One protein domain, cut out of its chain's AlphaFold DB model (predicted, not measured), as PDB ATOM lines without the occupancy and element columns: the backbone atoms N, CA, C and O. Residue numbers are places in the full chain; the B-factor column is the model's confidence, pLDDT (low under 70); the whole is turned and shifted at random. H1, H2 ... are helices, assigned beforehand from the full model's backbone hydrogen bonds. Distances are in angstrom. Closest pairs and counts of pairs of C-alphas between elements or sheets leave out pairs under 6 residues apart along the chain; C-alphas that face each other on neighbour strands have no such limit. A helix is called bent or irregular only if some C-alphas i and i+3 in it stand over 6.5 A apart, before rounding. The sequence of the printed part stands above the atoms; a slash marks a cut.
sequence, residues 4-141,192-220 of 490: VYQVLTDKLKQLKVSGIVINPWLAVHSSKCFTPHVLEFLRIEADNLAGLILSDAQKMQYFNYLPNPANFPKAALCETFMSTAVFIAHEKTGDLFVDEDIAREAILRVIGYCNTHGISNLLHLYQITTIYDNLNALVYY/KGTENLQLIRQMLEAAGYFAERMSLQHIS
ATOM      1  N   VAL A   4     -43.436 -47.943  10.991       72.81
ATOM      2  CA  VAL A   4     -43.391 -46.482  10.820       72.81
ATOM      3  C   VAL A   4     -43.326 -45.777  12.176       72.81
ATOM      4  O   VAL A   4     -42.554 -44.834  12.354       72.81
ATOM      5  N   TYR A   5     -44.086 -46.263  13.158       76.00
ATOM      6  CA  TYR A   5     -44.108 -45.695  14.505       76.00
ATOM      7  C   TYR A   5     -42.825 -45.996  15.271       76.00
ATOM      8  O   TYR A   5     -42.355 -45.133  16.004       76.00
ATOM      9  N   GLN A   6     -42.207 -47.158  15.043       83.44
ATOM     10  CA  GLN A   6     -40.905 -47.462  15.635       83.44
ATOM     11  C   GLN A   6     -39.833 -46.462  15.172       83.44
ATOM     12  O   GLN A   6     -39.117 -45.900  15.998       83.44
ATOM     13  N   VAL A   7     -39.787 -46.160  13.869       85.88
ATOM     14  CA  VAL A   7     -38.860 -45.158  13.314       85.88
ATOM     15  C   VAL A   7     -39.092 -43.776  13.931       85.88
ATOM     16  O   VAL A   7     -38.136 -43.060  14.226       85.88
ATOM     17  N   LEU A   8     -40.349 -43.377  14.139       83.81
ATOM     18  CA  LEU A   8     -40.677 -42.091  14.760       83.81
ATOM     19  C   LEU A   8     -40.331 -42.057  16.256       83.81
ATOM     20  O   LEU A   8     -39.800 -41.051  16.727       83.81
ATOM     21  N   THR A   9     -40.552 -43.154  16.987       87.94
ATOM     22  CA  THR A   9     -40.101 -43.310  18.379       87.94
ATOM     23  C   THR A   9     -38.588 -43.143  18.488       87.94
ATOM     24  O   THR A   9     -38.118 -42.408  19.357       87.94
ATOM     25  N   ASP A  10     -37.819 -43.771  17.600       90.00
ATOM     26  CA  ASP A  10     -36.357 -43.682  17.624       90.00
ATOM     27  C   ASP A  10     -35.871 -42.264  17.280       90.00
ATOM     28  O   ASP A  10     -34.966 -41.742  17.934       90.00
ATOM     29  N   LYS A  11     -36.540 -41.581  16.341       89.81
ATOM     30  CA  LYS A  11     -36.274 -40.165  16.033       89.81
ATOM     31  C   LYS A  11     -36.578 -39.231  17.209       89.81
ATOM     32  O   LYS A  11     -35.804 -38.306  17.445       89.81
ATOM     33  N   LEU A  12     -37.654 -39.467  17.966       88.75
ATOM     34  CA  LEU A  12     -37.945 -38.703  19.191       88.75
ATOM     35  C   LEU A  12     -36.870 -38.918  20.259       88.75
ATOM     36  O   LEU A  12     -36.401 -37.952  20.857       88.75
ATOM     37  N   LYS A  13     -36.428 -40.165  20.462       90.00
ATOM     38  CA  LYS A  13     -35.321 -40.470  21.382       90.00
ATOM     39  C   LYS A  13     -34.033 -39.764  20.961       90.00
ATOM     40  O   LYS A  13     -33.335 -39.211  21.804       90.00
ATOM     41  N   GLN A  14     -33.735 -39.732  19.664       90.44
ATOM     42  CA  GLN A  14     -32.573 -39.026  19.126       90.44
ATOM     43  C   GLN A  14     -32.656 -37.506  19.326       90.44
ATOM     44  O   GLN A  14     -31.654 -36.873  19.670       90.44
ATOM     45  N   LEU A  15     -33.838 -36.915  19.134       90.19
ATOM     46  CA  LEU A  15     -34.082 -35.494  19.391       90.19
ATOM     47  C   LEU A  15     -33.817 -35.151  20.866       90.19
ATOM     48  O   LEU A  15     -33.096 -34.196  21.152       90.19
ATOM     49  N   LYS A  16     -34.277 -36.008  21.783       86.19
ATOM     50  CA  LYS A  16     -34.004 -35.896  23.220       86.19
ATOM     51  C   LYS A  16     -32.515 -36.003  23.564       86.19
ATOM     52  O   LYS A  16     -31.999 -35.172  24.300       86.19
ATOM     53  N   VAL A  17     -31.799 -36.983  23.003       87.12
ATOM     54  CA  VAL A  17     -30.336 -37.121  23.193       87.12
ATOM     55  C   VAL A  17     -29.582 -35.882  22.695       87.12
ATOM     56  O   VAL A  17     -28.535 -35.539  23.232       87.12
ATOM     57  N   SER A  18     -30.134 -35.173  21.710       88.62
ATOM     58  CA  SER A  18     -29.574 -33.913  21.205       88.62
ATOM     59  C   SER A  18     -29.854 -32.708  22.122       88.62
ATOM     60  O   SER A  18     -29.495 -31.584  21.774       88.62
ATOM     61  N   GLY A  19     -30.511 -32.916  23.270       87.81
ATOM     62  CA  GLY A  19     -30.867 -31.861  24.218       87.81
ATOM     63  C   GLY A  19     -31.858 -30.850  23.643       87.81
ATOM     64  O   GLY A  19     -31.800 -29.676  24.009       87.81
ATOM     65  N   ILE A  20     -32.703 -31.283  22.699       91.50
ATOM     66  CA  ILE A  20     -33.770 -30.483  22.091       91.50
ATOM     67  C   ILE A  20     -35.089 -30.913  22.712       91.50
ATOM     68  O   ILE A  20     -35.366 -32.102  22.846       91.50
ATOM     69  N   VAL A  21     -35.924 -29.934  23.038       88.06
ATOM     70  CA  VAL A  21     -37.240 -30.164  23.623       88.06
ATOM     71  C   VAL A  21     -38.296 -29.646  22.660       88.06
ATOM     72  O   VAL A  21     -38.213 -28.517  22.187       88.06
ATOM     73  N   ILE A  22     -39.307 -30.472  22.389       87.50
ATOM     74  CA  ILE A  22     -40.556 -30.037  21.759       87.50
ATOM     75  C   ILE A  22     -41.618 -30.073  22.844       87.50
ATOM     76  O   ILE A  22     -42.240 -31.099  23.096       87.50
ATOM     77  N   ASN A  23     -41.808 -28.953  23.528       80.06
ATOM     78  CA  ASN A  23     -42.842 -28.849  24.549       80.06
ATOM     79  C   ASN A  23     -43.536 -27.491  24.421       80.06
ATOM     80  O   ASN A  23     -43.177 -26.545  25.130       80.06
ATOM     81  N   PRO A  24     -44.537 -27.387  23.526       66.06
ATOM     82  CA  PRO A  24     -45.256 -26.141  23.250       66.06
ATOM     83  C   PRO A  24     -45.799 -25.448  24.508       66.06
ATOM     84  O   PRO A  24     -45.891 -24.229  24.585       66.06
ATOM     85  N   TRP A  25     -46.100 -26.227  25.544       67.56
ATOM     86  CA  TRP A  25     -46.606 -25.734  26.819       67.56
ATOM     87  C   TRP A  25     -45.557 -25.031  27.660       67.56
ATOM     88  O   TRP A  25     -45.852 -24.033  28.328       67.56
ATOM     89  N   LEU A  26     -44.335 -25.569  27.647       67.31
ATOM     90  CA  LEU A  26     -43.220 -24.986  28.372       67.31
ATOM     91  C   LEU A  26     -42.953 -23.580  27.842       67.31
ATOM     92  O   LEU A  26     -42.754 -22.684  28.651       67.31
ATOM     93  N   ALA A  27     -43.068 -23.367  26.526       57.94
ATOM     94  CA  ALA A  27     -42.873 -22.079  25.855       57.94
ATOM     95  C   ALA A  27     -43.859 -20.970  26.300       57.94
ATOM     96  O   ALA A  27     -43.527 -19.790  26.253       57.94
ATOM     97  N   VAL A  28     -45.059 -21.316  26.781       59.16
ATOM     98  CA  VAL A  28     -46.091 -20.320  27.138       59.16
ATOM     99  C   VAL A  28     -46.070 -19.943  28.601       59.16
ATOM    100  O   VAL A  28     -46.065 -18.754  28.934       59.16
ATOM    101  N   HIS A  29     -45.990 -20.938  29.488       57.09
ATOM    102  CA  HIS A  29     -45.765 -20.676  30.910       57.09
ATOM    103  C   HIS A  29     -44.446 -19.921  31.141       57.09
ATOM    104  O   HIS A  29     -44.329 -19.184  32.120       57.09
ATOM    105  N   SER A  30     -43.494 -20.061  30.214       51.88
ATOM    106  CA  SER A  30     -42.207 -19.372  30.212       51.88
ATOM    107  C   SER A  30     -42.190 -18.031  29.486       51.88
ATOM    108  O   SER A  30     -41.140 -17.419  29.408       51.88
ATOM    109  N   SER A  31     -43.316 -17.479  29.030       56.66
ATOM    110  CA  SER A  31     -43.335 -16.086  28.538       56.66
ATOM    111  C   SER A  31     -42.780 -15.076  29.561       56.66
ATOM    112  O   SER A  31     -42.227 -14.055  29.175       56.66
ATOM    113  N   LYS A  32     -42.857 -15.393  30.863       66.62
ATOM    114  CA  LYS A  32     -42.204 -14.648  31.958       66.62
ATOM    115  C   LYS A  32     -40.711 -14.954  32.137       66.62
ATOM    116  O   LYS A  32     -40.032 -14.258  32.879       66.62
ATOM    117  N   CYS A  33     -40.224 -16.019  31.519       75.19
ATOM    118  CA  CYS A  33     -38.834 -16.456  31.548       75.19
ATOM    119  C   CYS A  33     -37.975 -15.764  30.492       75.19
ATOM    120  O   CYS A  33     -36.757 -15.837  30.575       75.19
ATOM    121  N   PHE A  34     -38.588 -15.105  29.512       84.00
ATOM    122  CA  PHE A  34     -37.874 -14.365  28.486       84.00
ATOM    123  C   PHE A  34     -38.110 -12.871  28.664       84.00
ATOM    124  O   PHE A  34     -39.211 -12.428  29.001       84.00
ATOM    125  N   THR A  35     -37.098 -12.072  28.350       87.50
ATOM    126  CA  THR A  35     -37.329 -10.649  28.097       87.50
ATOM    127  C   THR A  35     -38.009 -10.472  26.729       87.50
ATOM    128  O   THR A  35     -37.845 -11.322  25.846       87.50
ATOM    129  N   PRO A  36     -38.734  -9.361  26.494       88.81
ATOM    130  CA  PRO A  36     -39.304  -9.070  25.177       88.81
ATOM    131  C   PRO A  36     -38.265  -9.100  24.047       88.81
ATOM    132  O   PRO A  36     -38.567  -9.546  22.946       88.81
ATOM    133  N   HIS A  37     -37.031  -8.677  24.340       91.69
ATOM    134  CA  HIS A  37     -35.926  -8.695  23.385       91.69
ATOM    135  C   HIS A  37     -35.524 -10.122  22.983       91.69
ATOM    136  O   HIS A  37     -35.416 -10.409  21.794       91.69
ATOM    137  N   VAL A  38     -35.369 -11.030  23.953       90.94
ATOM    138  CA  VAL A  38     -35.004 -12.431  23.680       90.94
ATOM    139  C   VAL A  38     -36.117 -13.160  22.919       90.94
ATOM    140  O   VAL A  38     -35.831 -13.927  22.002       90.94
ATOM    141  N   LEU A  39     -37.390 -12.897  23.239       88.25
ATOM    142  CA  LEU A  39     -38.516 -13.454  22.475       88.25
ATOM    143  C   LEU A  39     -38.484 -13.025  21.011       88.25
ATOM    144  O   LEU A  39     -38.717 -13.846  20.126       88.25
ATOM    145  N   GLU A  40     -38.214 -11.747  20.760       90.06
ATOM    146  CA  GLU A  40     -38.141 -11.227  19.400       90.06
ATOM    147  C   GLU A  40     -36.946 -11.811  18.643       90.06
ATOM    148  O   GLU A  40     -37.094 -12.234  17.499       90.06
ATOM    149  N   PHE A  41     -35.797 -11.945  19.308       92.69
ATOM    150  CA  PHE A  41     -34.624 -12.612  18.750       92.69
ATOM    151  C   PHE A  41     -34.935 -14.051  18.300       92.69
ATOM    152  O   PHE A  41     -34.685 -14.404  17.148       92.69
ATOM    153  N   LEU A  42     -35.567 -14.863  19.156       90.81
ATOM    154  CA  LEU A  42     -35.953 -16.240  18.817       90.81
ATOM    155  C   LEU A  42     -36.923 -16.310  17.624       90.81
ATOM    156  O   LEU A  42     -36.823 -17.218  16.797       90.81
ATOM    157  N   ARG A  43     -37.856 -15.356  17.519       88.88
ATOM    158  CA  ARG A  43     -38.819 -15.280  16.406       88.88
ATOM    159  C   ARG A  43     -38.149 -14.931  15.082       88.88
ATOM    160  O   ARG A  43     -38.446 -15.584  14.084       88.88
ATOM    161  N   ILE A  44     -37.255 -13.941  15.086       90.12
ATOM    162  CA  ILE A  44     -36.495 -13.524  13.899       90.12
ATOM    163  C   ILE A  44     -35.643 -14.686  13.384       90.12
ATOM    164  O   ILE A  44     -35.631 -14.969  12.188       90.12
ATOM    165  N   GLU A  45     -34.975 -15.414  14.276       90.81
ATOM    166  CA  GLU A  45     -34.155 -16.557  13.869       90.81
ATOM    167  C   GLU A  45     -34.997 -17.724  13.342       90.81
ATOM    168  O   GLU A  45     -34.612 -18.381  12.372       90.81
ATOM    169  N   ALA A  46     -36.184 -17.959  13.912       88.81
ATOM    170  CA  ALA A  46     -37.111 -18.960  13.386       88.81
ATOM    171  C   ALA A  46     -37.587 -18.601  11.968       88.81
ATOM    172  O   ALA A  46     -37.670 -19.485  11.112       88.81
ATOM    173  N   ASP A  47     -37.848 -17.317  11.705       85.94
ATOM    174  CA  ASP A  47     -38.181 -16.800  10.374       85.94
ATOM    175  C   ASP A  47     -37.043 -16.996   9.374       85.94
ATOM    176  O   ASP A  47     -37.254 -17.545   8.288       85.94
ATOM    177  N   ASN A  48     -35.832 -16.584   9.750       85.38
ATOM    178  CA  ASN A  48     -34.649 -16.709   8.905       85.38
ATOM    179  C   ASN A  48     -34.399 -18.173   8.536       85.38
ATOM    180  O   ASN A  48     -34.222 -18.503   7.362       85.38
ATOM    181  N   LEU A  49     -34.438 -19.068   9.523       82.06
ATOM    182  CA  LEU A  49     -34.179 -20.485   9.313       82.06
ATOM    183  C   LEU A  49     -35.264 -21.153   8.459       82.06
ATOM    184  O   LEU A  49     -34.942 -21.923   7.549       82.06
ATOM    185  N   ALA A  50     -36.538 -20.825   8.697       78.75
ATOM    186  CA  ALA A  50     -37.636 -21.284   7.849       78.75
ATOM    187  C   ALA A  50     -37.451 -20.816   6.396       78.75
ATOM    188  O   ALA A  50     -37.674 -21.590   5.465       78.75
ATOM    189  N   GLY A  51     -37.002 -19.574   6.189       73.19
ATOM    190  CA  GLY A  51     -36.746 -19.013   4.862       73.19
ATOM    191  C   GLY A  51     -35.545 -19.628   4.137       73.19
ATOM    192  O   GLY A  51     -35.604 -19.806   2.921       73.19
ATOM    193  N   LEU A  52     -34.476 -19.963   4.868       69.44
ATOM    194  CA  LEU A  52     -33.214 -20.474   4.318       69.44
ATOM    195  C   LEU A  52     -33.246 -21.971   4.001       69.44
ATOM    196  O   LEU A  52     -32.635 -22.402   3.024       69.44
ATOM    197  N   ILE A  53     -33.912 -22.772   4.836       63.47
ATOM    198  CA  ILE A  53     -33.841 -24.240   4.742       63.47
ATOM    199  C   ILE A  53     -34.976 -24.821   3.891       63.47
ATOM    200  O   ILE A  53     -34.832 -25.905   3.324       63.47
ATOM    201  N   LEU A  54     -36.100 -24.117   3.748       62.81
ATOM    202  CA  LEU A  54     -37.200 -24.590   2.911       62.81
ATOM    203  C   LEU A  54     -36.973 -24.179   1.452       62.81
ATOM    204  O   LEU A  54     -37.125 -23.013   1.090       62.81
ATOM    205  N   SER A  55     -36.681 -25.149   0.584       58.94
ATOM    206  CA  SER A  55     -36.824 -24.952  -0.866       58.94
ATOM    207  C   SER A  55     -38.285 -24.656  -1.229       58.94
ATOM    208  O   SER A  55     -39.198 -25.081  -0.521       58.94
ATOM    209  N   ASP A  56     -38.549 -23.982  -2.351       51.69
ATOM    210  CA  ASP A  56     -39.928 -23.698  -2.787       51.69
ATOM    211  C   ASP A  56     -40.771 -24.977  -2.984       51.69
ATOM    212  O   ASP A  56     -41.978 -24.966  -2.748       51.69
ATOM    213  N   ALA A  57     -40.130 -26.113  -3.293       47.41
ATOM    214  CA  ALA A  57     -40.763 -27.434  -3.327       47.41
ATOM    215  C   ALA A  57     -41.158 -27.947  -1.926       47.41
ATOM    216  O   ALA A  57     -42.258 -28.467  -1.744       47.41
ATOM    217  N   GLN A  58     -40.316 -27.748  -0.907       52.22
ATOM    218  CA  GLN A  58     -40.629 -28.090   0.491       52.22
ATOM    219  C   GLN A  58     -41.645 -27.126   1.117       52.22
ATOM    220  O   GLN A  58     -42.441 -27.538   1.958       52.22
ATOM    221  N   LYS A  59     -41.679 -25.862   0.671       51.09
ATOM    222  CA  LYS A  59     -42.764 -24.921   0.994       51.09
ATOM    223  C   LYS A  59     -44.103 -25.348   0.382       51.09
ATOM    224  O   LYS A  59     -45.126 -24.847   0.825       51.09
ATOM    225  N   MET A  60     -44.118 -26.239  -0.612       42.78
ATOM    226  CA  MET A  60     -45.331 -26.691  -1.308       42.78
ATOM    227  C   MET A  60     -45.775 -28.120  -0.971       42.78
ATOM    228  O   MET A  60     -46.924 -28.452  -1.247       42.78
ATOM    229  N   GLN A  61     -44.920 -28.971  -0.396       47.94
ATOM    230  CA  GLN A  61     -45.232 -30.391  -0.199       47.94
ATOM    231  C   GLN A  61     -44.841 -30.898   1.193       47.94
ATOM    232  O   GLN A  61     -43.712 -31.317   1.429       47.94
ATOM    233  N   TYR A  62     -45.827 -30.930   2.093       47.84
ATOM    234  CA  TYR A  62     -45.862 -31.876   3.224       47.84
ATOM    235  C   TYR A  62     -46.804 -33.052   2.931       47.84
ATOM    236  O   TYR A  62     -46.525 -34.199   3.265       47.84
ATOM    237  N   PHE A  63     -47.879 -32.769   2.195       42.22
ATOM    238  CA  PHE A  63     -48.704 -33.734   1.483       42.22
ATOM    239  C   PHE A  63     -48.691 -33.313   0.015       42.22
ATOM    240  O   PHE A  63     -48.763 -32.119  -0.261       42.22
ATOM    241  N   ASN A  64     -48.644 -34.253  -0.929       40.72
ATOM    242  CA  ASN A  64     -48.611 -33.986  -2.380       40.72
ATOM    243  C   ASN A  64     -49.790 -33.137  -2.932       40.72
ATOM    244  O   ASN A  64     -49.896 -32.976  -4.145       40.72
ATOM    245  N   TYR A  65     -50.679 -32.605  -2.081       39.62
ATOM    246  CA  TYR A  65     -51.957 -31.999  -2.453       39.62
ATOM    247  C   TYR A  65     -52.405 -30.799  -1.596       39.62
ATOM    248  O   TYR A  65     -53.533 -30.345  -1.783       39.62
ATOM    249  N   LEU A  66     -51.595 -30.267  -0.664       43.16
ATOM    250  CA  LEU A  66     -52.028 -29.145   0.188       43.16
ATOM    251  C   LEU A  66     -50.989 -28.015   0.270       43.16
ATOM    252  O   LEU A  66     -49.820 -28.298   0.531       43.16
ATOM    253  N   PRO A  67     -51.402 -26.740   0.101       43.62
ATOM    254  CA  PRO A  67     -50.526 -25.603   0.344       43.62
ATOM    255  C   PRO A  67     -50.110 -25.583   1.817       43.62
ATOM    256  O   PRO A  67     -50.936 -25.752   2.714       43.62
ATOM    257  N   ASN A  68     -48.816 -25.382   2.063       53.25
ATOM    258  CA  ASN A  68     -48.278 -25.198   3.406       53.25
ATOM    259  C   ASN A  68     -48.969 -23.994   4.064       53.25
ATOM    260  O   ASN A  68     -49.033 -22.930   3.434       53.25
ATOM    261  N   PRO A  69     -49.448 -24.098   5.317       57.22
ATOM    262  CA  PRO A  69     -49.703 -22.903   6.099       57.22
ATOM    263  C   PRO A  69     -48.370 -22.162   6.156       57.22
ATOM    264  O   PRO A  69     -47.425 -22.662   6.761       57.22
ATOM    265  N   ALA A  70     -48.255 -21.001   5.507       58.38
ATOM    266  CA  ALA A  70     -46.981 -20.283   5.361       58.38
ATOM    267  C   ALA A  70     -46.226 -20.094   6.699       58.38
ATOM    268  O   ALA A  70     -45.010 -19.935   6.717       58.38
ATOM    269  N   ASN A  71     -46.952 -20.175   7.818       68.69
ATOM    270  CA  ASN A  71     -46.465 -19.983   9.174       68.69
ATOM    271  C   ASN A  71     -46.139 -21.274   9.954       68.69
ATOM    272  O   ASN A  71     -45.565 -21.160  11.035       68.69
ATOM    273  N   PHE A  72     -46.477 -22.481   9.476       78.25
ATOM    274  CA  PHE A  72     -46.285 -23.712  10.265       78.25
ATOM    275  C   PHE A  72     -44.805 -23.986  10.595       78.25
ATOM    276  O   PHE A  72     -44.491 -24.141  11.777       78.25
ATOM    277  N   PRO A  73     -43.864 -23.970   9.626       81.75
ATOM    278  CA  PRO A  73     -42.453 -24.199   9.934       81.75
ATOM    279  C   PRO A  73     -41.858 -23.147  10.874       81.75
ATOM    280  O   PRO A  73     -41.103 -23.490  11.779       81.75
ATOM    281  N   LYS A  74     -42.252 -21.879  10.702       83.00
ATOM    282  CA  LYS A  74     -41.876 -20.778  11.598       83.00
ATOM    283  C   LYS A  74     -42.333 -21.058  13.029       83.00
ATOM    284  O   LYS A  74     -41.538 -20.943  13.959       83.00
ATOM    285  N   ALA A  75     -43.603 -21.418  13.211       81.00
ATOM    286  CA  ALA A  75     -44.165 -21.699  14.528       81.00
ATOM    287  C   ALA A  75     -43.473 -22.900  15.185       81.00
ATOM    288  O   ALA A  75     -43.054 -22.808  16.337       81.00
ATOM    289  N   ALA A  76     -43.276 -23.982  14.429       86.50
ATOM    290  CA  ALA A  76     -42.587 -25.176  14.900       86.50
ATOM    291  C   ALA A  76     -41.160 -24.871  15.378       86.50
ATOM    292  O   ALA A  76     -40.773 -25.281  16.472       86.50
ATOM    293  N   LEU A  77     -40.391 -24.109  14.594       89.44
ATOM    294  CA  LEU A  77     -39.040 -23.688  14.963       89.44
ATOM    295  C   LEU A  77     -39.043 -22.778  16.190       89.44
ATOM    296  O   LEU A  77     -38.317 -23.050  17.141       89.44
ATOM    297  N   CYS A  78     -39.889 -21.748  16.204       88.12
ATOM    298  CA  CYS A  78     -39.963 -20.802  17.315       88.12
ATOM    299  C   CYS A  78     -40.329 -21.503  18.633       88.12
ATOM    300  O   CYS A  78     -39.673 -21.286  19.651       88.12
ATOM    301  N   GLU A  79     -41.341 -22.372  18.630       88.25
ATOM    302  CA  GLU A  79     -41.749 -23.111  19.831       88.25
ATOM    303  C   GLU A  79     -40.674 -24.110  20.283       88.25
ATOM    304  O   GLU A  79     -40.436 -24.251  21.487       88.25
ATOM    305  N   THR A  80     -39.980 -24.756  19.341       91.31
ATOM    306  CA  THR A  80     -38.853 -25.653  19.647       91.31
ATOM    307  C   THR A  80     -37.679 -24.876  20.245       91.31
ATOM    308  O   THR A  80     -37.131 -25.298  21.262       91.31
ATOM    309  N   PHE A  81     -37.316 -23.717  19.684       92.31
ATOM    310  CA  PHE A  81     -36.264 -22.858  20.234       92.31
ATOM    311  C   PHE A  81     -36.599 -22.412  21.652       92.31
ATOM    312  O   PHE A  81     -35.774 -22.559  22.547       92.31
ATOM    313  N   MET A  82     -37.818 -21.917  21.881       89.38
ATOM    314  CA  MET A  82     -38.247 -21.451  23.199       89.38
ATOM    315  C   MET A  82     -38.233 -22.581  24.231       89.38
ATOM    316  O   MET A  82     -37.678 -22.421  25.317       89.38
ATOM    317  N   SER A  83     -38.812 -23.739  23.907       88.25
ATOM    318  CA  SER A  83     -38.847 -24.866  24.847       88.25
ATOM    319  C   SER A  83     -37.459 -25.465  25.103       88.25
ATOM    320  O   SER A  83     -37.150 -25.788  26.249       88.25
ATOM    321  N   THR A  84     -36.590 -25.507  24.091       91.38
ATOM    322  CA  THR A  84     -35.182 -25.908  24.245       91.38
ATOM    323  C   THR A  84     -34.386 -24.896  25.073       91.38
ATOM    324  O   THR A  84     -33.615 -25.292  25.939       91.38
ATOM    325  N   ALA A  85     -34.596 -23.592  24.886       90.88
ATOM    326  CA  ALA A  85     -33.892 -22.562  25.648       90.88
ATOM    327  C   ALA A  85     -34.246 -22.602  27.138       90.88
ATOM    328  O   ALA A  85     -33.359 -22.532  27.980       90.88
ATOM    329  N   VAL A  86     -35.525 -22.789  27.474       84.94
ATOM    330  CA  VAL A  86     -35.958 -22.949  28.875       84.94
ATOM    331  C   VAL A  86     -35.364 -24.212  29.494       84.94
ATOM    332  O   VAL A  86     -34.989 -24.206  30.664       84.94
ATOM    333  N   PHE A  87     -35.258 -25.292  28.716       84.50
ATOM    334  CA  PHE A  87     -34.598 -26.514  29.163       84.50
ATOM    335  C   PHE A  87     -33.109 -26.282  29.461       84.50
ATOM    336  O   PHE A  87     -32.652 -26.621  30.548       84.50
ATOM    337  N   ILE A  88     -32.379 -25.618  28.560       87.00
ATOM    338  CA  ILE A  88     -30.959 -25.285  28.759       87.00
ATOM    339  C   ILE A  88     -30.766 -24.346  29.950       87.00
ATOM    340  O   ILE A  88     -29.861 -24.567  30.755       87.00
ATOM    341  N   ALA A  89     -31.605 -23.312  30.079       83.12
ATOM    342  CA  ALA A  89     -31.577 -22.408  31.227       83.12
ATOM    343  C   ALA A  89     -31.654 -23.202  32.527       83.12
ATOM    344  O   ALA A  89     -30.845 -22.984  33.432       83.12
ATOM    345  N   HIS A  90     -32.562 -24.176  32.575       76.44
ATOM    346  CA  HIS A  90     -32.697 -25.030  33.734       76.44
ATOM    347  C   HIS A  90     -31.453 -25.874  33.991       76.44
ATOM    348  O   HIS A  90     -30.932 -25.833  35.103       76.44
ATOM    349  N   GLU A  91     -30.957 -26.595  32.986       75.69
ATOM    350  CA  GLU A  91     -29.773 -27.447  33.145       75.69
ATOM    351  C   GLU A  91     -28.552 -26.652  33.625       75.69
ATOM    352  O   GLU A  91     -27.781 -27.130  34.455       75.69
ATOM    353  N   LYS A  92     -28.376 -25.424  33.126       78.31
ATOM    354  CA  LYS A  92     -27.194 -24.606  33.419       78.31
ATOM    355  C   LYS A  92     -27.294 -23.805  34.706       78.31
ATOM    356  O   LYS A  92     -26.298 -23.640  35.406       78.31
ATOM    357  N   THR A  93     -28.464 -23.243  34.983       71.31
ATOM    358  CA  THR A  93     -28.632 -22.236  36.043       71.31
ATOM    359  C   THR A  93     -29.508 -22.729  37.191       71.31
ATOM    360  O   THR A  93     -29.518 -22.135  38.271       71.31
ATOM    361  N   GLY A  94     -30.274 -23.798  36.970       64.19
ATOM    362  CA  GLY A  94     -31.391 -24.197  37.818       64.19
ATOM    363  C   GLY A  94     -32.630 -23.304  37.663       64.19
ATOM    364  O   GLY A  94     -33.702 -23.677  38.128       64.19
ATOM    365  N   ASP A  95     -32.550 -22.148  37.003       68.69
ATOM    366  CA  ASP A  95     -33.693 -21.271  36.737       68.69
ATOM    367  C   ASP A  95     -34.298 -21.535  35.352       68.69
ATOM    368  O   ASP A  95     -33.749 -22.254  34.531       68.69
ATOM    369  N   LEU A  96     -35.462 -20.960  35.082       76.88
ATOM    370  CA  LEU A  96     -36.075 -20.991  33.761       76.88
ATOM    371  C   LEU A  96     -35.760 -19.745  32.945       76.88
ATOM    372  O   LEU A  96     -36.092 -19.729  31.764       76.88
ATOM    373  N   PHE A  97     -35.201 -18.700  33.565       83.38
ATOM    374  CA  PHE A  97     -34.895 -17.452  32.877       83.38
ATOM    375  C   PHE A  97     -33.890 -17.680  31.747       83.38
ATOM    376  O   PHE A  97     -32.823 -18.252  31.954       83.38
ATOM    377  N   VAL A  98     -34.247 -17.210  30.556       86.94
ATOM    378  CA  VAL A  98     -33.454 -17.353  29.342       86.94
ATOM    379  C   VAL A  98     -32.845 -16.002  28.998       86.94
ATOM    380  O   VAL A  98     -33.551 -15.068  28.606       86.94
ATOM    381  N   ASP A  99     -31.526 -15.922  29.125       90.81
ATOM    382  CA  ASP A  99     -30.741 -14.830  28.565       90.81
ATOM    383  C   ASP A  99     -30.413 -15.073  27.080       90.81
ATOM    384  O   ASP A  99     -30.819 -16.061  26.461       90.81
ATOM    385  N   GLU A 100     -29.709 -14.120  26.478       93.31
ATOM    386  CA  GLU A 100     -29.366 -14.173  25.060       93.31
ATOM    387  C   GLU A 100     -28.395 -15.318  24.724       93.31
ATOM    388  O   GLU A 100     -28.531 -15.933  23.666       93.31
ATOM    389  N   ASP A 101     -27.463 -15.652  25.619       94.75
ATOM    390  CA  ASP A 101     -26.484 -16.722  25.400       94.75
ATOM    391  C   ASP A 101     -27.167 -18.094  25.395       94.75
ATOM    392  O   ASP A 101     -26.933 -18.909  24.495       94.75
ATOM    393  N   ILE A 102     -28.085 -18.325  26.336       94.44
ATOM    394  CA  ILE A 102     -28.914 -19.534  26.384       94.44
ATOM    395  C   ILE A 102     -29.810 -19.625  25.141       94.44
ATOM    396  O   ILE A 102     -29.939 -20.697  24.541       94.44
ATOM    397  N   ALA A 103     -30.415 -18.510  24.719       94.50
ATOM    398  CA  ALA A 103     -31.232 -18.475  23.507       94.50
ATOM    399  C   ALA A 103     -30.414 -18.830  22.254       94.50
ATOM    400  O   ALA A 103     -30.853 -19.648  21.439       94.50
ATOM    401  N   ARG A 104     -29.203 -18.271  22.113       96.25
ATOM    402  CA  ARG A 104     -28.273 -18.590  21.017       96.25
ATOM    403  C   ARG A 104     -27.878 -20.060  21.026       96.25
ATOM    404  O   ARG A 104     -27.874 -20.693  19.971       96.25
ATOM    405  N   GLU A 105     -27.589 -20.624  22.192       96.31
ATOM    406  CA  GLU A 105     -27.269 -22.044  22.309       96.31
ATOM    407  C   GLU A 105     -28.438 -22.934  21.872       96.31
ATOM    408  O   GLU A 105     -28.228 -23.879  21.112       96.31
ATOM    409  N   ALA A 106     -29.668 -22.614  22.284       95.06
ATOM    410  CA  ALA A 106     -30.858 -23.353  21.867       95.06
ATOM    411  C   ALA A 106     -31.024 -23.353  20.341       95.06
ATOM    412  O   ALA A 106     -31.250 -24.406  19.738       95.06
ATOM    413  N   ILE A 107     -30.854 -22.187  19.709       94.94
ATOM    414  CA  ILE A 107     -30.889 -22.041  18.250       94.94
ATOM    415  C   ILE A 107     -29.808 -22.914  17.602       94.94
ATOM    416  O   ILE A 107     -30.110 -23.698  16.702       94.94
ATOM    417  N   LEU A 108     -28.563 -22.836  18.080       94.88
ATOM    418  CA  LEU A 108     -27.447 -23.613  17.535       94.88
ATOM    419  C   LEU A 108     -27.667 -25.125  17.665       94.88
ATOM    420  O   LEU A 108     -27.384 -25.852  16.710       94.88
ATOM    421  N   ARG A 109     -28.213 -25.606  18.790       95.06
ATOM    422  CA  ARG A 109     -28.558 -27.029  18.968       95.06
ATOM    423  C   ARG A 109     -29.583 -27.481  17.931       95.06
ATOM    424  O   ARG A 109     -29.379 -28.493  17.260       95.06
ATOM    425  N   VAL A 110     -30.655 -26.711  17.748       93.38
ATOM    426  CA  VAL A 110     -31.720 -27.057  16.798       93.38
ATOM    427  C   VAL A 110     -31.241 -26.967  15.347       93.38
ATOM    428  O   VAL A 110     -31.553 -27.859  14.554       93.38
ATOM    429  N   ILE A 111     -30.431 -25.965  14.991       91.31
ATOM    430  CA  ILE A 111     -29.793 -25.871  13.667       91.31
ATOM    431  C   ILE A 111     -28.868 -27.069  13.430       91.31
ATOM    432  O   ILE A 111     -28.958 -27.712  12.384       91.31
ATOM    433  N   GLY A 112     -28.016 -27.412  14.399       91.88
ATOM    434  CA  GLY A 112     -27.120 -28.567  14.316       91.88
ATOM    435  C   GLY A 112     -27.879 -29.876  14.092       91.88
ATOM    436  O   GLY A 112     -27.511 -30.677  13.224       91.88
ATOM    437  N   TYR A 113     -28.997 -30.060  14.797       91.88
ATOM    438  CA  TYR A 113     -29.891 -31.191  14.574       91.88
ATOM    439  C   TYR A 113     -30.506 -31.177  13.174       91.88
ATOM    440  O   TYR A 113     -30.475 -32.208  12.503       91.88
ATOM    441  N   CYS A 114     -31.018 -30.036  12.704       88.69
ATOM    442  CA  CYS A 114     -31.604 -29.915  11.366       88.69
ATOM    443  C   CYS A 114     -30.583 -30.176  10.252       88.69
ATOM    444  O   CYS A 114     -30.931 -30.807   9.258       88.69
ATOM    445  N   ASN A 115     -29.330 -29.754  10.420       87.38
ATOM    446  CA  ASN A 115     -28.257 -30.025   9.460       87.38
ATOM    447  C   ASN A 115     -27.901 -31.516   9.395       87.38
ATOM    448  O   ASN A 115     -27.585 -32.030   8.327       87.38
ATOM    449  N   THR A 116     -27.972 -32.212  10.531       89.88
ATOM    450  CA  THR A 116     -27.601 -33.632  10.631       89.88
ATOM    451  C   THR A 116     -28.744 -34.562  10.217       89.88
ATOM    452  O   THR A 116     -28.525 -35.558   9.533       89.88
ATOM    453  N   HIS A 117     -29.975 -34.240  10.618       87.19
ATOM    454  CA  HIS A 117     -31.139 -35.121  10.486       87.19
ATOM    455  C   HIS A 117     -32.190 -34.598   9.504       87.19
ATOM    456  O   HIS A 117     -33.148 -35.309   9.214       87.19
ATOM    457  N   GLY A 118     -32.040 -33.383   8.981       84.25
ATOM    458  CA  GLY A 118     -33.014 -32.725   8.114       84.25
ATOM    459  C   GLY A 118     -34.136 -32.028   8.888       84.25
ATOM    460  O   GLY A 118     -34.729 -32.586   9.811       84.25
ATOM    461  N   ILE A 119     -34.492 -30.814   8.455       83.56
ATOM    462  CA  ILE A 119     -35.592 -30.031   9.045       83.56
ATOM    463  C   ILE A 119     -36.940 -30.759   8.983       83.56
ATOM    464  O   ILE A 119     -37.769 -30.613   9.878       83.56
ATOM    465  N   SER A 120     -37.153 -31.587   7.955       80.12
ATOM    466  CA  SER A 120     -38.418 -32.298   7.776       80.12
ATOM    467  C   SER A 120     -38.710 -33.252   8.931       80.12
ATOM    468  O   SER A 120     -39.865 -33.398   9.325       80.12
ATOM    469  N   ASN A 121     -37.667 -33.849   9.515       84.81
ATOM    470  CA  ASN A 121     -37.794 -34.695  10.694       84.81
ATOM    471  C   ASN A 121     -38.266 -33.890  11.906       84.81
ATOM    472  O   ASN A 121     -39.239 -34.298  12.533       84.81
ATOM    473  N   LEU A 122     -37.654 -32.737  12.193       88.38
ATOM    474  CA  LEU A 122     -38.078 -31.877  13.304       88.38
ATOM    475  C   LEU A 122     -39.552 -31.474  13.169       88.38
ATOM    476  O   LEU A 122     -40.335 -31.623  14.104       88.38
ATOM    477  N   LEU A 123     -39.937 -31.008  11.983       86.31
ATOM    478  CA  LEU A 123     -41.295 -30.565  11.687       86.31
ATOM    479  C   LEU A 123     -42.324 -31.705  11.785       86.31
ATOM    480  O   LEU A 123     -43.413 -31.485  12.310       86.31
ATOM    481  N   HIS A 124     -41.988 -32.925  11.345       84.44
ATOM    482  CA  HIS A 124     -42.852 -34.099  11.538       84.44
ATOM    483  C   HIS A 124     -43.039 -34.433  13.019       84.44
ATOM    484  O   HIS A 124     -44.160 -34.687  13.454       84.44
ATOM    485  N   LEU A 125     -41.955 -34.426  13.800       88.38
ATOM    486  CA  LEU A 125     -42.028 -34.698  15.236       88.38
ATOM    487  C   LEU A 125     -42.873 -33.641  15.953       88.38
ATOM    488  O   LEU A 125     -43.760 -33.996  16.730       88.38
ATOM    489  N   TYR A 126     -42.670 -32.365  15.622       88.62
ATOM    490  CA  TYR A 126     -43.501 -31.269  16.109       88.62
ATOM    491  C   TYR A 126     -44.978 -31.497  15.763       88.62
ATOM    492  O   TYR A 126     -45.825 -31.485  16.656       88.62
ATOM    493  N   GLN A 127     -45.293 -31.817  14.507       85.94
ATOM    494  CA  GLN A 127     -46.668 -32.066  14.073       85.94
ATOM    495  C   GLN A 127     -47.340 -33.213  14.838       85.94
ATOM    496  O   GLN A 127     -48.510 -33.118  15.199       85.94
ATOM    497  N   ILE A 128     -46.619 -34.299  15.120       87.56
ATOM    498  CA  ILE A 128     -47.178 -35.423  15.880       87.56
ATOM    499  C   ILE A 128     -47.530 -34.989  17.309       87.56
ATOM    500  O   ILE A 128     -48.596 -35.346  17.817       87.56
ATOM    501  N   THR A 129     -46.671 -34.188  17.948       87.94
ATOM    502  CA  THR A 129     -46.933 -33.678  19.305       87.94
ATOM    503  C   THR A 129     -48.137 -32.731  19.345       87.94
ATOM    504  O   THR A 129     -48.928 -32.785  20.287       87.94
ATOM    505  N   THR A 130     -48.340 -31.914  18.307       87.81
ATOM    506  CA  THR A 130     -49.475 -30.984  18.237       87.81
ATOM    507  C   THR A 130     -50.783 -31.667  17.848       87.81
ATOM    508  O   THR A 130     -51.824 -31.343  18.420       87.81
ATOM    509  N   ILE A 131     -50.749 -32.654  16.942       89.88
ATOM    510  CA  ILE A 131     -51.904 -33.513  16.638       89.88
ATOM    511  C   ILE A 131     -52.351 -34.247  17.901       89.88
ATOM    512  O   ILE A 131     -53.548 -34.282  18.184       89.88
ATOM    513  N   TYR A 132     -51.408 -34.790  18.680       91.88
ATOM    514  CA  TYR A 132     -51.720 -35.400  19.969       91.88
ATOM    515  C   TYR A 132     -52.480 -34.432  20.881       91.88
ATOM    516  O   TYR A 132     -53.556 -34.784  21.354       91.88
ATOM    517  N   ASP A 133     -51.963 -33.217  21.095       90.06
ATOM    518  CA  ASP A 133     -52.604 -32.236  21.980       90.06
ATOM    519  C   ASP A 133     -54.017 -31.851  21.477       90.06
ATOM    520  O   ASP A 133     -54.954 -31.801  22.279       90.06
ATOM    521  N   ASN A 134     -54.200 -31.666  20.162       92.50
ATOM    522  CA  ASN A 134     -55.502 -31.354  19.557       92.50
ATOM    523  C   ASN A 134     -56.512 -32.507  19.756       92.50
ATOM    524  O   ASN A 134     -57.620 -32.293  20.248       92.50
ATOM    525  N   LEU A 135     -56.137 -33.740  19.392       94.81
ATOM    526  CA  LEU A 135     -57.013 -34.916  19.492       94.81
ATOM    527  C   LEU A 135     -57.319 -35.280  20.949       94.81
ATOM    528  O   LEU A 135     -58.455 -35.620  21.275       94.81
ATOM    529  N   ASN A 136     -56.331 -35.165  21.839       92.94
ATOM    530  CA  ASN A 136     -56.510 -35.390  23.272       92.94
ATOM    531  C   ASN A 136     -57.530 -34.405  23.868       92.94
ATOM    532  O   ASN A 136     -58.364 -34.801  24.681       92.94
ATOM    533  N   ALA A 137     -57.516 -33.143  23.427       93.88
ATOM    534  CA  ALA A 137     -58.516 -32.158  23.835       93.88
ATOM    535  C   ALA A 137     -59.922 -32.494  23.331       93.88
ATOM    536  O   ALA A 137     -60.868 -32.443  24.116       93.88
ATOM    537  N   LEU A 138     -60.060 -32.899  22.067       95.69
ATOM    538  CA  LEU A 138     -61.352 -33.311  21.508       95.69
ATOM    539  C   LEU A 138     -61.952 -34.505  22.264       95.69
ATOM    540  O   LEU A 138     -63.145 -34.493  22.561       95.69
ATOM    541  N   VAL A 139     -61.131 -35.499  22.623       93.44
ATOM    542  CA  VAL A 139     -61.567 -36.643  23.442       93.44
ATOM    543  C   VAL A 139     -61.981 -36.197  24.841       93.44
ATOM    544  O   VAL A 139     -63.031 -36.609  25.326       93.44
ATOM    545  N   TYR A 140     -61.173 -35.360  25.496       91.94
ATOM    546  CA  TYR A 140     -61.440 -34.931  26.868       91.94
ATOM    547  C   TYR A 140     -62.741 -34.128  26.993       91.94
ATOM    548  O   TYR A 140     -63.517 -34.365  27.917       91.94
ATOM    549  N   TYR A 141     -62.982 -33.196  26.068       92.88
ATOM    550  CA  TYR A 141     -64.165 -32.331  26.075       92.88
ATOM    551  C   TYR A 141     -65.386 -32.943  25.375       92.88
ATOM    552  O   TYR A 141     -66.469 -32.370  25.444       92.88
ATOM    553  N   LYS A 192     -61.251 -42.976  13.113       95.75
ATOM    554  CA  LYS A 192     -59.868 -42.961  12.608       95.75
ATOM    555  C   LYS A 192     -58.962 -42.065  13.457       95.75
ATOM    556  O   LYS A 192     -57.826 -42.433  13.746       95.75
ATOM    557  N   GLY A 193     -59.458 -40.899  13.878       96.00
ATOM    558  CA  GLY A 193     -58.756 -40.015  14.806       96.00
ATOM    559  C   GLY A 193     -58.455 -40.693  16.140       96.00
ATOM    560  O   GLY A 193     -57.349 -40.566  16.661       96.00
ATOM    561  N   THR A 194     -59.404 -41.469  16.660       95.81
ATOM    562  CA  THR A 194     -59.271 -42.195  17.930       95.81
ATOM    563  C   THR A 194     -58.209 -43.292  17.846       95.81
ATOM    564  O   THR A 194     -57.356 -43.385  18.731       95.81
ATOM    565  N   GLU A 195     -58.205 -44.088  16.774       93.75
ATOM    566  CA  GLU A 195     -57.152 -45.082  16.511       93.75
ATOM    567  C   GLU A 195     -55.774 -44.417  16.403       93.75
ATOM    568  O   GLU A 195     -54.799 -44.859  17.018       93.75
ATOM    569  N   ASN A 196     -55.696 -43.302  15.672       92.44
ATOM    570  CA  ASN A 196     -54.448 -42.575  15.482       92.44
ATOM    571  C   ASN A 196     -53.926 -41.967  16.793       92.44
ATOM    572  O   ASN A 196     -52.732 -42.067  17.078       92.44
ATOM    573  N   LEU A 197     -54.811 -41.417  17.632       93.50
ATOM    574  CA  LEU A 197     -54.463 -40.905  18.960       93.50
ATOM    575  C   LEU A 197     -53.855 -42.001  19.845       93.50
ATOM    576  O   LEU A 197     -52.863 -41.749  20.530       93.50
ATOM    577  N   GLN A 198     -54.413 -43.214  19.827       91.44
ATOM    578  CA  GLN A 198     -53.867 -44.338  20.595       91.44
ATOM    579  C   GLN A 198     -52.454 -44.709  20.130       91.44
ATOM    580  O   GLN A 198     -51.566 -44.889  20.965       91.44
ATOM    581  N   LEU A 199     -52.228 -44.771  18.815       90.50
ATOM    582  CA  LEU A 199     -50.913 -45.069  18.244       90.50
ATOM    583  C   LEU A 199     -49.885 -43.978  18.573       90.50
ATOM    584  O   LEU A 199     -48.779 -44.288  19.022       90.50
ATOM    585  N   ILE A 200     -50.256 -42.703  18.420       91.75
ATOM    586  CA  ILE A 200     -49.387 -41.576  18.780       91.75
ATOM    587  C   ILE A 200     -49.049 -41.616  20.272       91.75
ATOM    588  O   ILE A 200     -47.888 -41.452  20.640       91.75
ATOM    589  N   ARG A 201     -50.031 -41.882  21.142       89.94
ATOM    590  CA  ARG A 201     -49.801 -41.976  22.589       89.94
ATOM    591  C   ARG A 201     -48.783 -43.063  22.932       89.94
ATOM    592  O   ARG A 201     -47.845 -42.774  23.666       89.94
ATOM    593  N   GLN A 202     -48.927 -44.265  22.371       88.94
ATOM    594  CA  GLN A 202     -47.974 -45.365  22.580       88.94
ATOM    595  C   GLN A 202     -46.562 -44.996  22.111       88.94
ATOM    596  O   GLN A 202     -45.581 -45.287  22.793       88.94
ATOM    597  N   MET A 203     -46.457 -44.331  20.960       90.00
ATOM    598  CA  MET A 203     -45.184 -43.878  20.400       90.00
ATOM    599  C   MET A 203     -44.503 -42.831  21.297       90.00
ATOM    600  O   MET A 203     -43.306 -42.948  21.569       90.00
ATOM    601  N   LEU A 204     -45.254 -41.829  21.767       89.38
ATOM    602  CA  LEU A 204     -44.769 -40.783  22.676       89.38
ATOM    603  C   LEU A 204     -44.340 -41.369  24.028       89.38
ATOM    604  O   LEU A 204     -43.289 -41.013  24.559       89.38
ATOM    605  N   GLU A 205     -45.119 -42.304  24.567       87.50
ATOM    606  CA  GLU A 205     -44.810 -43.002  25.814       87.50
ATOM    607  C   GLU A 205     -43.536 -43.847  25.692       87.50
ATOM    608  O   GLU A 205     -42.621 -43.695  26.501       87.50
ATOM    609  N   ALA A 206     -43.399 -44.635  24.621       88.12
ATOM    610  CA  ALA A 206     -42.196 -45.424  24.344       88.12
ATOM    611  C   ALA A 206     -40.942 -44.564  24.091       88.12
ATOM    612  O   ALA A 206     -39.815 -45.027  24.294       88.12
ATOM    613  N   ALA A 207     -41.120 -43.319  23.643       89.12
ATOM    614  CA  ALA A 207     -40.046 -42.337  23.507       89.12
ATOM    615  C   ALA A 207     -39.692 -41.637  24.834       89.12
ATOM    616  O   ALA A 207     -38.699 -40.914  24.895       89.12
ATOM    617  N   GLY A 208     -40.475 -41.841  25.899       85.69
ATOM    618  CA  GLY A 208     -40.296 -41.162  27.182       85.69
ATOM    619  C   GLY A 208     -40.743 -39.697  27.175       85.69
ATOM    620  O   GLY A 208     -40.340 -38.943  28.062       85.69
ATOM    621  N   TYR A 209     -41.570 -39.286  26.206       84.94
ATOM    622  CA  TYR A 209     -42.037 -37.903  26.047       84.94
ATOM    623  C   TYR A 209     -42.824 -37.409  27.267       84.94
ATOM    624  O   TYR A 209     -42.571 -36.322  27.775       84.94
ATOM    625  N   PHE A 210     -43.762 -38.212  27.786       80.88
ATOM    626  CA  PHE A 210     -44.547 -37.821  28.963       80.88
ATOM    627  C   PHE A 210     -43.688 -37.746  30.228       80.88
ATOM    628  O   PHE A 210     -43.849 -36.816  31.010       80.88
ATOM    629  N   ALA A 211     -42.732 -38.667  30.396       76.94
ATOM    630  CA  ALA A 211     -41.787 -38.643  31.511       76.94
ATOM    631  C   ALA A 211     -40.917 -37.379  31.492       76.94
ATOM    632  O   ALA A 211     -40.758 -36.719  32.514       76.94
ATOM    633  N   GLU A 212     -40.417 -36.993  30.318       76.62
ATOM    634  CA  GLU A 212     -39.693 -35.735  30.135       76.62
ATOM    635  C   GLU A 212     -40.588 -34.521  30.390       76.62
ATOM    636  O   GLU A 212     -40.208 -33.615  31.122       76.62
ATOM    637  N   ARG A 213     -41.812 -34.513  29.858       76.06
ATOM    638  CA  ARG A 213     -42.777 -33.430  30.081       76.06
ATOM    639  C   ARG A 213     -43.108 -33.240  31.563       76.06
ATOM    640  O   ARG A 213     -43.227 -32.097  31.998       76.06
ATOM    641  N   MET A 214     -43.236 -34.328  32.318       72.50
ATOM    642  CA  MET A 214     -43.414 -34.301  33.773       72.50
ATOM    643  C   MET A 214     -42.148 -33.812  34.470       72.50
ATOM    644  O   MET A 214     -42.222 -32.892  35.281       72.50
ATOM    645  N   SER A 215     -40.979 -34.343  34.105       67.88
ATOM    646  CA  SER A 215     -39.688 -33.870  34.617       67.88
ATOM    647  C   SER A 215     -39.553 -32.356  34.430       67.88
ATOM    648  O   SER A 215     -39.338 -31.656  35.409       67.88
ATOM    649  N   LEU A 216     -39.851 -31.821  33.242       65.75
ATOM    650  CA  LEU A 216     -39.855 -30.383  32.934       65.75
ATOM    651  C   LEU A 216     -40.840 -29.563  33.784       65.75
ATOM    652  O   LEU A 216     -40.626 -28.370  34.010       65.75
ATOM    653  N   GLN A 217     -41.913 -30.179  34.279       61.12
ATOM    654  CA  GLN A 217     -42.814 -29.550  35.244       61.12
ATOM    655  C   GLN A 217     -42.213 -29.538  36.656       61.12
ATOM    656  O   GLN A 217     -42.346 -28.517  37.336       61.12
ATOM    657  N   HIS A 218     -41.522 -30.601  37.083       59.69
ATOM    658  CA  HIS A 218     -40.790 -30.676  38.362       59.69
ATOM    659  C   HIS A 218     -39.551 -29.771  38.404       59.69
ATOM    660  O   HIS A 218     -39.307 -29.109  39.410       59.69
ATOM    661  N   ILE A 219     -38.857 -29.653  37.272       51.38
ATOM    662  CA  ILE A 219     -37.677 -28.822  36.954       51.38
ATOM    663  C   ILE A 219     -37.844 -27.340  37.362       51.38
ATOM    664  O   ILE A 219     -36.894 -26.577  37.511       51.38
ATOM    665  N   SER A 220     -39.066 -26.924  37.664       51.12
ATOM    666  CA  SER A 220     -39.397 -25.556  38.022       51.12
ATOM    667  C   SER A 220     -39.879 -25.339  39.458       51.12
ATOM    668  O   SER A 220     -40.055 -24.202  39.885       51.12
TER     669      SER A 220
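This is residues 4 to 141 and 192 to 220 of the 490 residues of the protein "Methyltransferase type 11" of Syntrophobotulus glycolicus (strain DSM 8271 / FlGlyR) (UniProt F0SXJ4). Two groups of crossed helices are joined into one body: H2, H3 and H5 pack round H4, while H6 runs off from the first part of H4, with H1 and H7 packed on H6 and on each other. H8 lies beside H1, H2 and H7, and the long link of residues 54 to 71 loops along the outside. The printed part has 167 residues, with eight named helices, H1 to H8 in order, and no named strand; its class is all helix. It is compact, with a radius of gyration of the C-alphas of 15.7 A and spans of 43 by 39 by 31 A.

Start with H1, residues 4 to 17, which touches H7, residues 192 to 206, at a steep tilt of 41 degrees, the same way; their closest C-alphas, those of Thr 9 and Met 203, are 5.5 A apart. Look next at H6, residues 119 to 141: its residues 128 to 136 alone touch H7, closest at the C-alphas of Tyr 132 and Leu 197, 6.2 A apart. Further along, H2, residues 24 to 32, is irregular, with C-alphas 29 and 32 7.1 A apart. It touches the hub H4, residues 72 to 93, closest at the C-alphas of Ala 27 and Ser 83, 5.0 A apart. H3, residues 36 to 53, touches H4 at a steep tilt of 51 degrees, opposite ways, with the C-alphas of Ala 46 and Cys 78 closest at 5.2 A. H5, residues 100 to 117, touches H4 at a steep tilt of 57 degrees, with the C-alphas of Ala 85 and Ala 106 closest at 4.9 A. Residues 73 to 77 of H4 touch H6 about perpendicular, at 89 degrees, with the C-alphas of Ala 76 and Tyr 126 closest at 6.3 A. H8, residues 209 to 218, and H1 are near each other. H5 and H7, for instance, are apart. In H1 and H3 to H8 every O i to N i+4 pair is within hydrogen-bond range; H2 has 2 of 5, and 2 of 6 O i to N i+3 pairs.

Find C-alpha 4 at (-43.391, -46.482, 10.820), where H1 begins. H3 measures 26.0 A from first to last C-alpha and H5 25.6 A. H4 runs 31.3 A from C-alpha 72 at (-46.285, -23.712, 10.265), and H6 33.3 A. H8 ends at C-alpha 218, (-40.790, -30.676, 38.362).

The C-alphas of Tyr 65 and Thr 93 are the two farthest apart, 46.1 A. Residues 142 to 191 are not printed, and C-alphas 141 and 192 stand 17.7 A apart across that cut. The link from H3 to H4 is long. Confidence is under 70 at residues 24 to 32, 52 to 71, 94 to 95 and 215 to 220.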